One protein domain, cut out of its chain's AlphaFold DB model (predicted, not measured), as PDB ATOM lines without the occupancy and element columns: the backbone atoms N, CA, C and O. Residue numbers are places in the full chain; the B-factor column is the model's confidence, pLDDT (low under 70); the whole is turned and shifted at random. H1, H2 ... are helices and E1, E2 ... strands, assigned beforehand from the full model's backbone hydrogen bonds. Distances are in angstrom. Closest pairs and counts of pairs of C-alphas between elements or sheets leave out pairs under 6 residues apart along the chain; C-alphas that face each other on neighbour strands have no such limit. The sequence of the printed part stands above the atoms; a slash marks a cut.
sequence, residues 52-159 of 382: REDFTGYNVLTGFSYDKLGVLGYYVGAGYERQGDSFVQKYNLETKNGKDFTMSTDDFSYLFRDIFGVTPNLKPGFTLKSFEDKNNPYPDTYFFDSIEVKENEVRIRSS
ATOM      1  N   ARG A  52     -26.329 -51.248  21.965       50.88
ATOM      2  CA  ARG A  52     -25.459 -52.099  22.798       50.88
ATOM      3  C   ARG A  52     -25.600 -53.582  22.472       50.88
ATOM      4  O   ARG A  52     -26.610 -54.194  22.795       50.88
ATOM      5  N   GLU A  53     -24.547 -54.160  21.899       49.41
ATOM      6  CA  GLU A  53     -24.422 -55.611  21.696       49.41
ATOM      7  C   GLU A  53     -24.175 -56.371  23.019       49.41
ATOM      8  O   GLU A  53     -24.449 -57.565  23.108       49.41
ATOM      9  N   ASP A  54     -23.705 -55.687  24.071       49.69
ATOM     10  CA  ASP A  54     -23.408 -56.229  25.408       49.69
ATOM     11  C   ASP A  54     -24.568 -56.075  26.410       49.69
ATOM     12  O   ASP A  54     -24.373 -56.113  27.625       49.69
ATOM     13  N   PHE A  55     -25.793 -55.905  25.908       53.41
ATOM     14  CA  PHE A  55     -26.989 -55.658  26.709       53.41
ATOM     15  C   PHE A  55     -27.227 -56.743  27.777       53.41
ATOM     16  O   PHE A  55     -27.629 -57.867  27.476       53.41
ATOM     17  N   THR A  56     -27.063 -56.364  29.047       50.75
ATOM     18  CA  THR A  56     -27.555 -57.113  30.214       50.75
ATOM     19  C   THR A  56     -28.545 -56.268  31.013       50.75
ATOM     20  O   THR A  56     -28.318 -55.957  32.178       50.75
ATOM     21  N   GLY A  57     -29.634 -55.879  30.348       56.50
ATOM     22  CA  GLY A  57     -30.963 -55.786  30.943       56.50
ATOM     23  C   GLY A  57     -31.212 -54.698  31.976       56.50
ATOM     24  O   GLY A  57     -30.836 -54.831  33.140       56.50
ATOM     25  N   TYR A  58     -32.006 -53.693  31.586       65.19
ATOM     26  CA  TYR A  58     -32.818 -52.936  32.541       65.19
ATOM     27  C   TYR A  58     -33.359 -53.902  33.603       65.19
ATOM     28  O   TYR A  58     -34.001 -54.890  33.254       65.19
ATOM     29  N   ASN A  59     -33.067 -53.643  34.878       68.06
ATOM     30  CA  ASN A  59     -33.525 -54.459  35.995       68.06
ATOM     31  C   ASN A  59     -34.020 -53.544  37.111       68.06
ATOM     32  O   ASN A  59     -33.284 -52.706  37.642       68.06
ATOM     33  N   VAL A  60     -35.283 -53.698  37.479       67.31
ATOM     34  CA  VAL A  60     -35.953 -52.871  38.474       67.31
ATOM     35  C   VAL A  60     -35.289 -52.979  39.849       67.31
ATOM     36  O   VAL A  60     -35.299 -51.995  40.580       67.31
ATOM     37  N   LEU A  61     -34.626 -54.105  40.136       56.94
ATOM     38  CA  LEU A  61     -33.881 -54.363  41.371       56.94
ATOM     39  C   LEU A  61     -32.577 -53.573  41.473       56.94
ATOM     40  O   LEU A  61     -32.003 -53.476  42.549       56.94
ATOM     41  N   THR A  62     -32.077 -53.012  40.377       56.31
ATOM     42  CA  THR A  62     -30.984 -52.040  40.475       56.31
ATOM     43  C   THR A  62     -31.564 -50.705  40.940       56.31
ATOM     44  O   THR A  62     -32.688 -50.361  40.573       56.31
ATOM     45  N   GLY A  63     -30.849 -49.948  41.776       53.34
ATOM     46  CA  GLY A  63     -31.290 -48.617  42.214       53.34
ATOM     47  C   GLY A  63     -31.414 -47.612  41.057       53.34
ATOM     48  O   GLY A  63     -31.556 -47.979  39.892       53.34
ATOM     49  N   PHE A  64     -31.336 -46.313  41.349       56.97
ATOM     50  CA  PHE A  64     -31.097 -45.287  40.322       56.97
ATOM     51  C   PHE A  64     -29.662 -45.460  39.777       56.97
ATOM     52  O   PHE A  64     -28.743 -44.734  40.146       56.97
ATOM     53  N   SER A  65     -29.447 -46.514  38.989       57.06
ATOM     54  CA  SER A  65     -28.160 -46.888  38.406       57.06
ATOM     55  C   SER A  65     -27.818 -45.987  37.221       57.06
ATOM     56  O   SER A  65     -28.692 -45.316  36.658       57.06
ATOM     57  N   TYR A  66     -26.548 -46.011  36.810       59.47
ATOM     58  CA  TYR A  66     -26.088 -45.354  35.583       59.47
ATOM     59  C   TYR A  66     -26.951 -45.717  34.371       59.47
ATOM     60  O   TYR A  66     -27.263 -44.847  33.565       59.47
ATOM     61  N   ASP A  67     -27.423 -46.960  34.294       64.12
ATOM     62  CA  ASP A  67     -28.236 -47.428  33.178       64.12
ATOM     63  C   ASP A  67     -29.628 -46.788  33.130       64.12
ATOM     64  O   ASP A  67     -30.034 -46.254  32.097       64.12
ATOM     65  N   LYS A  68     -30.359 -46.764  34.256       68.25
ATOM     66  CA  LYS A  68     -31.682 -46.109  34.317       68.25
ATOM     67  C   LYS A  68     -31.572 -44.602  34.091       68.25
ATOM     68  O   LYS A  68     -32.463 -43.998  33.494       68.25
ATOM     69  N   LEU A  69     -30.480 -43.993  34.546       70.62
ATOM     70  CA  LEU A  69     -30.212 -42.574  34.326       70.62
ATOM     71  C   LEU A  69     -29.798 -42.258  32.891       70.62
ATOM     72  O   LEU A  69     -30.200 -41.219  32.373       70.62
ATOM     73  N   GLY A  70     -29.097 -43.174  32.226       70.94
ATOM     74  CA  GLY A  70     -28.841 -43.107  30.792       70.94
ATOM     75  C   GLY A  70     -30.143 -43.082  29.989       70.94
ATOM     76  O   GLY A  70     -30.328 -42.184  29.170       70.94
ATOM     77  N   VAL A  71     -31.086 -43.986  30.290       75.19
ATOM     78  CA  VAL A  71     -32.427 -44.000  29.667       75.19
ATOM     79  C   VAL A  71     -33.164 -42.696  29.911       75.19
ATOM     80  O   VAL A  71     -33.698 -42.110  28.977       75.19
ATOM     81  N   LEU A  72     -33.201 -42.234  31.163       79.31
ATOM     82  CA  LEU A  72     -33.873 -40.994  31.537       79.31
ATOM     83  C   LEU A  72     -33.285 -39.797  30.784       79.31
ATOM     84  O   LEU A  72     -34.027 -39.005  30.208       79.31
ATOM     85  N   GLY A  73     -31.956 -39.673  30.779       79.62
ATOM     86  CA  GLY A  73     -31.256 -38.616  30.065       79.62
ATOM     87  C   GLY A  73     -31.548 -38.659  28.576       79.62
ATOM     88  O   GLY A  73     -31.986 -37.659  28.018       79.62
ATOM     89  N   TYR A  74     -31.407 -39.826  27.945       77.62
ATOM     90  CA  TYR A  74     -31.736 -39.992  26.533       77.62
ATOM     91  C   TYR A  74     -33.199 -39.624  26.258       77.62
ATOM     92  O   TYR A  74     -33.465 -38.862  25.333       77.62
ATOM     93  N   TYR A  75     -34.146 -40.117  27.062       83.31
ATOM     94  CA  TYR A  75     -35.577 -39.842  26.908       83.31
ATOM     95  C   TYR A  75     -35.864 -38.340  26.914       83.31
ATOM     96  O   TYR A  75     -36.588 -37.840  26.055       83.31
ATOM     97  N   VAL A  76     -35.274 -37.612  27.864       86.31
ATOM     98  CA  VAL A  76     -35.447 -36.162  27.994       86.31
ATOM     99  C   VAL A  76     -34.764 -35.419  26.845       86.31
ATOM    100  O   VAL A  76     -35.400 -34.591  26.193       86.31
ATOM    101  N   GLY A  77     -33.499 -35.732  26.553       81.81
ATOM    102  CA  GLY A  77     -32.722 -35.072  25.505       81.81
ATOM    103  C   GLY A  77     -33.287 -35.302  24.101       81.81
ATOM    104  O   GLY A  77     -33.529 -34.342  23.371       81.81
ATOM    105  N   ALA A  78     -33.549 -36.558  23.734       78.44
ATOM    106  CA  ALA A  78     -34.130 -36.921  22.441       78.44
ATOM    107  C   ALA A  78     -35.607 -36.515  22.340       78.44
ATOM    108  O   ALA A  78     -36.065 -36.087  21.281       78.44
ATOM    109  N   GLY A  79     -36.361 -36.616  23.439       80.94
ATOM    110  CA  GLY A  79     -37.742 -36.149  23.505       80.94
ATOM    111  C   GLY A  79     -37.847 -34.662  23.184       80.94
ATOM    112  O   GLY A  79     -38.599 -34.282  22.287       80.94
ATOM    113  N   TYR A  80     -37.033 -33.833  23.841       85.12
ATOM    114  CA  TYR A  80     -36.963 -32.401  23.560       85.12
ATOM    115  C   TYR A  80     -36.513 -32.102  22.125       85.12
ATOM    116  O   TYR A  80     -37.160 -31.320  21.435       85.12
ATOM    117  N   GLU A  81     -35.439 -32.736  21.651       82.38
ATOM    118  CA  GLU A  81     -34.894 -32.483  20.310       82.38
ATOM    119  C   GLU A  81     -35.902 -32.801  19.191       82.38
ATOM    120  O   GLU A  81     -36.005 -32.053  18.219       82.38
ATOM    121  N   ARG A  82     -36.709 -33.857  19.358       77.88
ATOM    122  CA  ARG A  82     -37.652 -34.327  18.329       77.88
ATOM    123  C   ARG A  82     -39.034 -33.696  18.403       77.88
ATOM    124  O   ARG A  82     -39.671 -33.500  17.371       77.88
ATOM    125  N   GLN A  83     -39.534 -33.437  19.609       83.62
ATOM    126  CA  GLN A  83     -40.913 -32.988  19.838       83.62
ATOM    127  C   GLN A  83     -40.999 -31.519  20.285       83.62
ATOM    128  O   GLN A  83     -42.094 -30.944  20.277       83.62
ATOM    129  N   GLY A  84     -39.874 -30.905  20.663       86.19
ATOM    130  CA  GLY A  84     -39.788 -29.502  21.065       86.19
ATOM    131  C   GLY A  84     -40.820 -29.129  22.128       86.19
ATOM    132  O   GLY A  84     -40.988 -29.825  23.133       86.19
ATOM    133  N   ASP A  85     -41.556 -28.048  21.869       87.62
ATOM    134  CA  ASP A  85     -42.518 -27.447  22.800       87.62
ATOM    135  C   ASP A  85     -43.591 -28.422  23.299       87.62
ATOM    136  O   ASP A  85     -44.039 -28.317  24.437       87.62
ATOM    137  N   SER A  86     -43.993 -29.402  22.485       88.94
ATOM    138  CA  SER A  86     -45.007 -30.382  22.895       88.94
ATOM    139  C   SER A  86     -44.514 -31.318  24.006       88.94
ATOM    140  O   SER A  86     -45.275 -31.651  24.915       88.94
ATOM    141  N   PHE A  87     -43.231 -31.686  23.990       88.62
ATOM    142  CA  PHE A  87     -42.608 -32.481  25.050       88.62
ATOM    143  C   PHE A  87     -42.398 -31.652  26.314       88.62
ATOM    144  O   PHE A  87     -42.701 -32.110  27.415       88.62
ATOM    145  N   VAL A  88     -41.952 -30.405  26.141       90.81
ATOM    146  CA  VAL A  88     -41.806 -29.426  27.226       90.81
ATOM    147  C   VAL A  88     -43.134 -29.232  27.956       90.81
ATOM    148  O   VAL A  88     -43.181 -29.346  29.176       90.81
ATOM    149  N   GLN A  89     -44.224 -29.014  27.218       93.56
ATOM    150  CA  GLN A  89     -45.559 -28.829  27.788       93.56
ATOM    151  C   GLN A  89     -46.082 -30.092  28.476       93.56
ATOM    152  O   GLN A  89     -46.675 -29.994  29.547       93.56
ATOM    153  N   LYS A  90     -45.851 -31.280  27.897       92.81
ATOM    154  CA  LYS A  90     -46.318 -32.556  28.462       92.81
ATOM    155  C   LYS A  90     -45.775 -32.817  29.870       92.81
ATOM    156  O   LYS A  90     -46.500 -33.363  30.695       92.81
ATOM    157  N   TYR A  91     -44.517 -32.461  30.119       94.31
ATOM    158  CA  TYR A  91     -43.837 -32.719  31.394       94.31
ATOM    159  C   TYR A  91     -43.541 -31.449  32.193       94.31
ATOM    160  O   TYR A  91     -42.769 -31.509  33.143       94.31
ATOM    161  N   ASN A  92     -44.123 -30.314  31.796       95.62
ATOM    162  CA  ASN A  92     -43.925 -29.017  32.441       95.62
ATOM    163  C   ASN A  92     -42.433 -28.684  32.674       95.62
ATOM    164  O   ASN A  92     -42.001 -28.342  33.774       95.62
ATOM    165  N   LEU A  93     -41.629 -28.856  31.624       93.50
ATOM    166  CA  LEU A  93     -40.185 -28.655  31.675       93.50
ATOM    167  C   LEU A  93     -39.840 -27.184  31.457       93.50
ATOM    168  O   LEU A  93     -40.366 -26.527  30.565       93.50
ATOM    169  N   GLU A  94     -38.847 -26.696  32.181       94.75
ATOM    170  CA  GLU A  94     -38.065 -25.536  31.779       94.75
ATOM    171  C   GLU A  94     -36.779 -26.023  31.119       94.75
ATOM    172  O   GLU A  94     -36.126 -26.942  31.615       94.75
ATOM    173  N   THR A  95     -36.388 -25.411  30.002       90.31
ATOM    174  CA  THR A  95     -35.136 -25.745  29.313       90.31
ATOM    175  C   THR A  95     -34.250 -24.520  29.150       90.31
ATOM    176  O   THR A  95     -34.708 -23.421  28.833       90.31
ATOM    177  N   LYS A  96     -32.947 -24.715  29.340       87.75
ATOM    178  CA  LYS A  96     -31.909 -23.724  29.080       87.75
ATOM    179  C   LYS A  96     -30.866 -24.328  28.146       87.75
ATOM    180  O   LYS A  96     -30.375 -25.437  28.351       87.75
ATOM    181  N   ASN A  97     -30.538 -23.582  27.089       82.38
ATOM    182  CA  ASN A  97     -29.572 -23.970  26.054       82.38
ATOM    183  C   ASN A  97     -29.867 -25.323  25.365       82.38
ATOM    184  O   ASN A  97     -28.964 -25.901  24.763       82.38
ATOM    185  N   GLY A  98     -31.099 -25.840  25.473       79.25
ATOM    186  CA  GLY A  98     -31.503 -27.142  24.931       79.25
ATOM    187  C   GLY A  98     -30.812 -28.348  25.571       79.25
ATOM    188  O   GLY A  98     -30.785 -29.412  24.960       79.25
ATOM    189  N   LYS A  99     -30.204 -28.173  26.754       83.00
ATOM    190  CA  LYS A  99     -29.438 -29.223  27.446       83.00
ATOM    191  C   LYS A  99     -29.675 -29.289  28.948       83.00
ATOM    192  O   LYS A  99     -29.573 -30.355  29.545       83.00
ATOM    193  N   ASP A 100     -29.955 -28.152  29.573       89.38
ATOM    194  CA  ASP A 100     -30.284 -28.099  30.990       89.38
ATOM    195  C   ASP A 100     -31.816 -28.078  31.112       89.38
ATOM    196  O   ASP A 100     -32.465 -27.179  30.580       89.38
ATOM    197  N   PHE A 101     -32.387 -29.068  31.789       93.19
ATOM    198  CA  PHE A 101     -33.821 -29.247  31.999       93.19
ATOM    199  C   PHE A 101     -34.137 -29.138  33.488       93.19
ATOM    200  O   PHE A 101     -33.438 -29.719  34.316       93.19
ATOM    201  N   THR A 102     -35.181 -28.397  33.839       95.88
ATOM    202  CA  THR A 102     -35.648 -28.239  35.222       95.88
ATOM    203  C   THR A 102     -37.145 -28.502  35.281       95.88
ATOM    204  O   THR A 102     -37.868 -28.117  34.369       95.88
ATOM    205  N   MET A 103     -37.613 -29.180  36.324       96.12
ATOM    206  CA  MET A 103     -39.039 -29.438  36.552       96.12
ATOM    207  C   MET A 103     -39.324 -29.601  38.044       96.12
ATOM    208  O   MET A 103     -38.389 -29.771  38.830       96.12
ATOM    209  N   SER A 104     -40.595 -29.573  38.446       95.00
ATOM    210  CA  SER A 104     -40.965 -29.871  39.834       95.00
ATOM    211  C   SER A 104     -40.725 -31.349  40.180       95.00
ATOM    212  O   SER A 104     -40.623 -32.208  39.302       95.00
ATOM    213  N   THR A 105     -40.648 -31.688  41.468       82.06
ATOM    214  CA  THR A 105     -40.551 -33.093  41.914       82.06
ATOM    215  C   THR A 105     -41.769 -33.931  41.517       82.06
ATOM    216  O   THR A 105     -41.635 -35.126  41.234       82.06
ATOM    217  N   ASP A 106     -42.949 -33.315  41.448       83.81
ATOM    218  CA  ASP A 106     -44.194 -33.980  41.049       83.81
ATOM    219  C   ASP A 106     -44.210 -34.261  39.543       83.81
ATOM    220  O   ASP A 106     -44.508 -35.382  39.119       83.81
ATOM    221  N   ASP A 107     -43.794 -33.282  38.737       93.50
ATOM    222  CA  ASP A 107     -43.658 -33.433  37.286       93.50
ATOM    223  C   ASP A 107     -42.581 -34.467  36.936       93.50
ATOM    224  O   ASP A 107     -42.781 -35.307  36.056       93.50
ATOM    225  N   PHE A 108     -41.472 -34.489  37.684       87.88
ATOM    226  CA  PHE A 108     -40.460 -35.532  37.540       87.88
ATOM    227  C   PHE A 108     -41.012 -36.916  37.890       87.88
ATOM    228  O   PHE A 108     -40.729 -37.890  37.196       87.88
ATOM    229  N   SER A 109     -41.833 -37.019  38.935       77.81
ATOM    230  CA  SER A 109     -42.489 -38.280  39.293       77.81
ATOM    231  C   SER A 109     -43.449 -38.750  38.197       77.81
ATOM    232  O   SER A 109     -43.521 -39.948  37.915       77.81
ATOM    233  N   TYR A 110     -44.148 -37.820  37.538       85.31
ATOM    234  CA  TYR A 110     -44.979 -38.107  36.371       85.31
ATOM    235  C   TYR A 110     -44.145 -38.579  35.167       85.31
ATOM    236  O   TYR A 110     -44.445 -39.638  34.615       85.31
ATOM    237  N   LEU A 111     -43.081 -37.851  34.801       88.06
ATOM    238  CA  LEU A 111     -42.130 -38.230  33.745       88.06
ATOM    239  C   LEU A 111     -41.567 -39.632  33.993       88.06
ATOM    240  O   LEU A 111     -41.619 -40.492  33.119       88.06
ATOM    241  N   PHE A 112     -41.056 -39.874  35.197       81.44
ATOM    242  CA  PHE A 112     -40.426 -41.136  35.557       81.44
ATOM    243  C   PHE A 112     -41.414 -42.303  35.487       81.44
ATOM    244  O   PHE A 112     -41.079 -43.356  34.948       81.44
ATOM    245  N   ARG A 113     -42.657 -42.106  35.945       77.94
ATOM    246  CA  ARG A 113     -43.720 -43.107  35.797       77.94
ATOM    247  C   ARG A 113     -44.080 -43.352  34.332       77.94
ATOM    248  O   ARG A 113     -44.349 -44.490  33.977       77.94
ATOM    249  N   ASP A 114     -44.071 -42.328  33.482       83.88
ATOM    250  CA  ASP A 114     -44.350 -42.496  32.047       83.88
ATOM    251  C   ASP A 114     -43.259 -43.312  31.330       83.88
ATOM    252  O   ASP A 114     -43.540 -43.997  30.347       83.88
ATOM    253  N   ILE A 115     -42.017 -43.268  31.823       80.88
ATOM    254  CA  ILE A 115     -40.895 -44.044  31.277       80.88
ATOM    255  C   ILE A 115     -40.877 -45.462  31.860       80.88
ATOM    256  O   ILE A 115     -40.848 -46.432  31.112       80.88
ATOM    257  N   PHE A 116     -40.891 -45.586  33.187       75.06
ATOM    258  CA  PHE A 116     -40.573 -46.832  33.896       75.06
ATOM    259  C   PHE A 116     -41.789 -47.534  34.510       75.06
ATOM    260  O   PHE A 116     -41.660 -48.635  35.039       75.06
ATOM    261  N   GLY A 117     -42.967 -46.910  34.482       74.44
ATOM    262  CA  GLY A 117     -44.198 -47.454  35.061       74.44
ATOM    263  C   GLY A 117     -44.276 -47.400  36.589       74.44
ATOM    264  O   GLY A 117     -45.299 -47.782  37.148       74.44
ATOM    265  N   VAL A 118     -43.244 -46.904  37.280       68.50
ATOM    266  CA  VAL A 118     -43.184 -46.832  38.751       68.50
ATOM    267  C   VAL A 118     -42.952 -45.403  39.234       68.50
ATOM    268  O   VAL A 118     -42.415 -44.574  38.507       68.50
ATOM    269  N   THR A 119     -43.342 -45.103  40.472       65.38
ATOM    270  CA  THR A 119     -43.051 -43.807  41.104       65.38
ATOM    271  C   THR A 119     -41.612 -43.800  41.633       65.38
ATOM    272  O   THR A 119     -41.229 -44.733  42.344       65.38
ATOM    273  N   PRO A 120     -40.797 -42.779  41.322       64.44
ATOM    274  CA  PRO A 120     -39.435 -42.703  41.833       64.44
ATOM    275  C   PRO A 120     -39.425 -42.340  43.323       64.44
ATOM    276  O   PRO A 120     -40.217 -41.523  43.787       64.44
ATOM    277  N   ASN A 121     -38.470 -42.891  44.073       58.16
ATOM    278  CA  ASN A 121     -38.174 -42.429  45.431       58.16
ATOM    279  C   ASN A 121     -37.191 -41.250  45.362       58.16
ATOM    280  O   ASN A 121     -35.974 -41.446  45.318       58.16
ATOM    281  N   LEU A 122     -37.724 -40.028  45.297       58.84
ATOM    282  CA  LEU A 122     -36.929 -38.805  45.187       58.84
ATOM    283  C   LEU A 122     -36.346 -38.402  46.534       58.84
ATOM    284  O   LEU A 122     -37.068 -38.250  47.518       58.84
ATOM    285  N   LYS A 123     -35.031 -38.175  46.565       51.81
ATOM    286  CA  LYS A 123     -34.349 -37.641  47.744       51.81
ATOM    287  C   LYS A 123     -33.773 -36.268  47.458       51.81
ATOM    288  O   LYS A 123     -32.833 -36.182  46.668       51.81
ATOM    289  N   PRO A 124     -34.270 -35.218  48.130       58.31
ATOM    290  CA  PRO A 124     -33.618 -33.919  48.113       58.31
ATOM    291  C   PRO A 124     -32.140 -34.056  48.504       58.31
ATOM    292  O   PRO A 124     -31.809 -34.700  49.500       58.31
ATOM    293  N   GLY A 125     -31.256 -33.472  47.702       57.72
ATOM    294  CA  GLY A 125     -29.803 -33.574  47.824       57.72
ATOM    295  C   GLY A 125     -29.165 -34.702  47.008       57.72
ATOM    296  O   GLY A 125     -27.939 -34.742  46.920       57.72
ATOM    297  N   PHE A 126     -29.940 -35.602  46.385       65.12
ATOM    298  CA  PHE A 126     -29.369 -36.605  45.484       65.12
ATOM    299  C   PHE A 126     -28.777 -35.923  44.252       65.12
ATOM    300  O   PHE A 126     -29.465 -35.187  43.553       65.12
ATOM    301  N   THR A 127     -27.501 -36.182  43.976       69.75
ATOM    302  CA  THR A 127     -26.824 -35.690  42.776       69.75
ATOM    303  C   THR A 127     -26.015 -36.818  42.161       69.75
ATOM    304  O   THR A 127     -25.227 -37.450  42.860       69.75
ATOM    305  N   LEU A 128     -26.167 -37.034  40.855       68.19
ATOM    306  CA  LEU A 128     -25.268 -37.875  40.069       68.19
ATOM    307  C   LEU A 128     -24.709 -37.071  38.897       68.19
ATOM    308  O   LEU A 128     -25.459 -36.366  38.224       68.19
ATOM    309  N   LYS A 129     -23.407 -37.196  38.637       69.75
ATOM    310  CA  LYS A 129     -22.726 -36.601  37.480       69.75
ATOM    311  C   LYS A 129     -21.922 -37.679  36.756       69.75
ATOM    312  O   LYS A 129     -21.124 -38.356  37.395       69.75
ATOM    313  N   SER A 130     -22.093 -37.812  35.444       62.66
ATOM    314  CA  SER A 130     -21.472 -38.888  34.653       62.66
ATOM    315  C   SER A 130     -19.975 -38.682  34.372       62.66
ATOM    316  O   SER A 130     -19.243 -39.662  34.265       62.66
ATOM    317  N   PHE A 131     -19.498 -37.430  34.301       54.62
ATOM    318  CA  PHE A 131     -18.112 -37.102  33.916       54.62
ATOM    319  C   PHE A 131     -17.106 -37.005  35.076       54.62
ATOM    320  O   PHE A 131     -15.900 -36.956  34.836       54.62
ATOM    321  N   GLU A 132     -17.566 -36.935  36.328       49.00
ATOM    322  CA  GLU A 132     -16.687 -36.771  37.502       49.00
ATOM    323  C   GLU A 132     -16.458 -38.089  38.269       49.00
ATOM    324  O   GLU A 132     -15.551 -38.154  39.105       49.00
ATOM    325  N   ASP A 133     -17.224 -39.148  37.981       52.53
ATOM    326  CA  ASP A 133     -17.076 -40.441  38.653       52.53
ATOM    327  C   ASP A 133     -16.060 -41.343  37.938       52.53
ATOM    328  O   ASP A 133     -16.294 -41.852  36.842       52.53
ATOM    329  N   LYS A 134     -14.924 -41.584  38.602       52.81
ATOM    330  CA  LYS A 134     -13.859 -42.487  38.131       52.81
ATOM    331  C   LYS A 134     -14.287 -43.957  38.075       52.81
ATOM    332  O   LYS A 134     -13.569 -44.754  37.478       52.81
ATOM    333  N   ASN A 135     -15.407 -44.312  38.704       52.41
ATOM    334  CA  ASN A 135     -15.976 -45.656  38.694       52.41
ATOM    335  C   ASN A 135     -17.091 -45.820  37.652       52.41
ATOM    336  O   ASN A 135     -17.680 -46.897  37.590       52.41
ATOM    337  N   ASN A 136     -17.397 -44.789  36.852       52.94
ATOM    338  CA  ASN A 136     -18.367 -44.905  35.769       52.94
ATOM    339  C   ASN A 136     -17.855 -45.939  34.738       52.94
ATOM    340  O   ASN A 136     -16.847 -45.677  34.077       52.94
ATOM    341  N   PRO A 137     -18.528 -47.096  34.557       53.44
ATOM    342  CA  PRO A 137     -18.111 -48.104  33.576       53.44
ATOM    343  C   PRO A 137     -18.344 -47.654  32.120       53.44
ATOM    344  O   PRO A 137     -17.982 -48.363  31.185       53.44
ATOM    345  N   TYR A 138     -18.948 -46.479  31.935       53.03
ATOM    346  CA  TYR A 138     -19.545 -45.983  30.701       53.03
ATOM    347  C   TYR A 138     -19.118 -44.527  30.391       53.03
ATOM    348  O   TYR A 138     -19.983 -43.664  30.219       53.03
ATOM    349  N   PRO A 139     -17.803 -44.212  30.322       50.16
ATOM    350  CA  PRO A 139     -17.299 -42.836  30.192       50.16
ATOM    351  C   PRO A 139     -17.563 -42.197  28.817       50.16
ATOM    352  O   PRO A 139     -17.674 -40.977  28.726       50.16
ATOM    353  N   ASP A 140     -17.700 -43.015  27.767       48.09
ATOM    354  CA  ASP A 140     -17.882 -42.566  26.375       48.09
ATOM    355  C   ASP A 140     -19.338 -42.686  25.886       48.09
ATOM    356  O   ASP A 140     -19.675 -42.318  24.760       48.09
ATOM    357  N   THR A 141     -20.224 -43.211  26.730       48.19
ATOM    358  CA  THR A 141     -21.602 -43.554  26.375       48.19
ATOM    359  C   THR A 141     -22.589 -42.519  26.910       48.19
ATOM    360  O   THR A 141     -23.002 -42.572  28.061       48.19
ATOM    361  N   TYR A 142     -23.026 -41.657  25.991       55.62
ATOM    362  CA  TYR A 142     -24.346 -41.021  25.922       55.62
ATOM    363  C   TYR A 142     -24.682 -39.873  26.878       55.62
ATOM    364  O   TYR A 142     -24.735 -40.035  28.085       55.62
ATOM    365  N   PHE A 143     -25.036 -38.746  26.249       64.19
ATOM    366  CA  PHE A 143     -26.223 -37.880  26.395       64.19
ATOM    367  C   PHE A 143     -26.797 -37.506  27.768       64.19
ATOM    368  O   PHE A 143     -27.692 -36.670  27.817       64.19
ATOM    369  N   PHE A 144     -26.334 -38.056  28.877       73.06
ATOM    370  CA  PHE A 144     -26.733 -37.730  30.233       73.06
ATOM    371  C   PHE A 144     -25.506 -37.199  30.970       73.06
ATOM    372  O   PHE A 144     -24.531 -37.919  31.182       73.06
ATOM    373  N   ASP A 145     -25.553 -35.932  31.368       75.94
ATOM    374  CA  ASP A 145     -24.437 -35.269  32.035       75.94
ATOM    375  C   ASP A 145     -24.618 -35.338  33.559       75.94
ATOM    376  O   ASP A 145     -23.686 -35.660  34.299       75.94
ATOM    377  N   SER A 146     -25.820 -35.025  34.052       79.88
ATOM    378  CA  SER A 146     -26.098 -35.031  35.488       79.88
ATOM    379  C   SER A 146     -27.582 -35.021  35.829       79.88
ATOM    380  O   SER A 146     -28.398 -34.507  35.068       79.88
ATOM    381  N   ILE A 147     -27.907 -35.461  37.040       82.62
ATOM    382  CA  ILE A 147     -29.180 -35.189  37.710       82.62
ATOM    383  C   ILE A 147     -28.913 -34.625  39.102       82.62
ATOM    384  O   ILE A 147     -28.030 -35.104  39.809       82.62
ATOM    385  N   GLU A 148     -29.686 -33.627  39.502       84.31
ATOM    386  CA  GLU A 148     -29.726 -33.076  40.851       84.31
ATOM    387  C   GLU A 148     -31.192 -33.022  41.292       84.31
ATOM    388  O   GLU A 148     -32.013 -32.334  40.685       84.31
ATOM    389  N   VAL A 149     -31.531 -33.759  42.343       78.25
ATOM    390  CA  VAL A 149     -32.847 -33.732  42.981       78.25
ATOM    391  C   VAL A 149     -32.757 -32.794  44.170       78.25
ATOM    392  O   VAL A 149     -31.982 -33.019  45.097       78.25
ATOM    393  N   LYS A 150     -33.563 -31.741  44.170       83.31
ATOM    394  CA  LYS A 150     -33.704 -30.812  45.290       83.31
ATOM    395  C   LYS A 150     -35.061 -30.981  45.952       83.31
ATOM    396  O   LYS A 150     -35.828 -31.868  45.604       83.31
ATOM    397  N   GLU A 151     -35.330 -30.133  46.939       79.25
ATOM    398  CA  GLU A 151     -36.561 -30.192  47.728       79.25
ATOM    399  C   GLU A 151     -37.820 -30.045  46.867       79.25
ATOM    400  O   GLU A 151     -38.741 -30.832  47.028       79.25
ATOM    401  N   ASN A 152     -37.820 -29.106  45.912       89.06
ATOM    402  CA  ASN A 152     -38.989 -28.800  45.077       89.06
ATOM    403  C   ASN A 152     -38.705 -28.833  43.567       89.06
ATOM    404  O   ASN A 152     -39.597 -28.564  42.768       89.06
ATOM    405  N   GLU A 153     -37.469 -29.122  43.159       93.69
ATOM    406  CA  GLU A 153     -37.076 -29.143  41.748       93.69
ATOM    407  C   GLU A 153     -36.138 -30.312  41.454       93.69
ATOM    408  O   GLU A 153     -35.316 -30.691  42.288       93.69
ATOM    409  N   VAL A 154     -36.229 -30.855  40.246       87.62
ATOM    410  CA  VAL A 154     -35.259 -31.792  39.685       87.62
ATOM    411  C   VAL A 154     -34.604 -31.129  38.488       87.62
ATOM    412  O   VAL A 154     -35.281 -30.633  37.587       87.62
ATOM    413  N   ARG A 155     -33.273 -31.122  38.484       93.12
ATOM    414  CA  ARG A 155     -32.451 -30.603  37.396       93.12
ATOM    415  C   ARG A 155     -31.781 -31.762  36.696       93.12
ATOM    416  O   ARG A 155     -31.082 -32.546  37.327       93.12
ATOM    417  N   ILE A 156     -31.978 -31.857  35.394       89.81
ATOM    418  CA  ILE A 156     -31.373 -32.871  34.544       89.81
ATOM    419  C   ILE A 156     -30.566 -32.134  33.500       89.81
ATOM    420  O   ILE A 156     -31.078 -31.260  32.810       89.81
ATOM    421  N   ARG A 157     -29.307 -32.503  33.355       87.69
ATOM    422  CA  ARG A 157     -28.500 -32.065  32.235       87.69
ATOM    423  C   ARG A 157     -28.306 -33.241  31.306       87.69
ATOM    424  O   ARG A 157     -27.803 -34.286  31.708       87.69
ATOM    425  N   SER A 158     -28.737 -33.059  30.071       83.88
ATOM    426  CA  SER A 158     -28.669 -34.061  29.026       83.88
ATOM    427  C   SER A 158     -28.346 -33.380  27.704       83.88
ATOM    428  O   SER A 158     -28.753 -32.250  27.456       83.88
ATOM    429  N   SER A 159     -27.593 -34.042  26.840       68.69
ATOM    430  CA  SER A 159     -27.293 -33.549  25.503       68.69
ATOM    431  C   SER A 159     -27.678 -34.593  24.474       68.69
ATOM    432  O   SER A 159     -27.267 -35.728  24.584       68.69
TER     433      SER A 159
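This is residues 52 to 159 of the 382 residues of the protein "SCP domain-containing protein" of Epulopiscium sp. SCG-D08WGA-EpuloA1 (UniProt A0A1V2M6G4). One antiparallel sheet of five strands has a long helix, H1, laid across one face and a second, H3, standing up from that same face, while the opposite face bears no named helix. Short H2 turns off the end of H1 near the edge strand E1. The printed part has 108 residues, with H1 H2 E1 E2 H3 E3 E4 E5 along the chain and the sheet in the order E1 E2 E5 E4 E3; the class is mixed, helices and strands. It is compact, with a radius of gyration of the C-alphas of 13.3 A, and spans 35 by 27 by 26 A.

H1, residues 66 to 83, and H2, residues 85 to 90, only just touch, with 3 pairs of C-alphas within 8 A; they touch only at the corner, H1 with residues 79 to 80 alone, the closest C-alphas being those of Tyr 80 and Phe 87, 5.8 A apart. E1, residues 94 to 96, and E2, residues 100 to 104, form a hairpin, with N 94 and O 102 at 2.8 A. H3, residues 105 to 116, is close to H1 but not clearly touching it, about perpendicular at 82 degrees, with C-alphas of Leu 72 and Ile 115 at 7.7 A. E3, residues 127 to 129, E4, residues 144 to 149, and E5, residues 153 to 158, form a meander, each strand the antiparallel neighbour of the one before: N 128 and O 147 are 2.9 A apart, N 155 and O 148 2.8 A. E5 is also the antiparallel neighbour of E2, with N 101 and O 156 at 2.7 A. H1 and H3 on the same face give two layers, helices over a sheet. H1 runs across the strands at 83 degrees to E5 on the local plane, at a height over the sheet of 8.1 A. H3 stands up from the sheet, over E2 and E5. H2 only grazes the sheet, with residues 85 to 88. In H1, H2 and H3 every O i to N i+4 pair is within hydrogen-bond range.

H1 begins at C-alpha 66, (-26.088, -45.354, 35.583), and is 24.9 A long; H3 is 15.9 A. E2, E4 and E5 measure 14.0, 14.7 and 16.0 A, and E5 ends at C-alpha 158, (-28.669, -34.061, 29.026).

The C-alphas farthest apart, of Glu 53 and Asn 152, are 38.4 A apart. The printed part has no cut. The link from E3 to E4, residues 130 to 143, is long. pLDDT is under 70 at residues 52 to 68, 118 to 143 and 159.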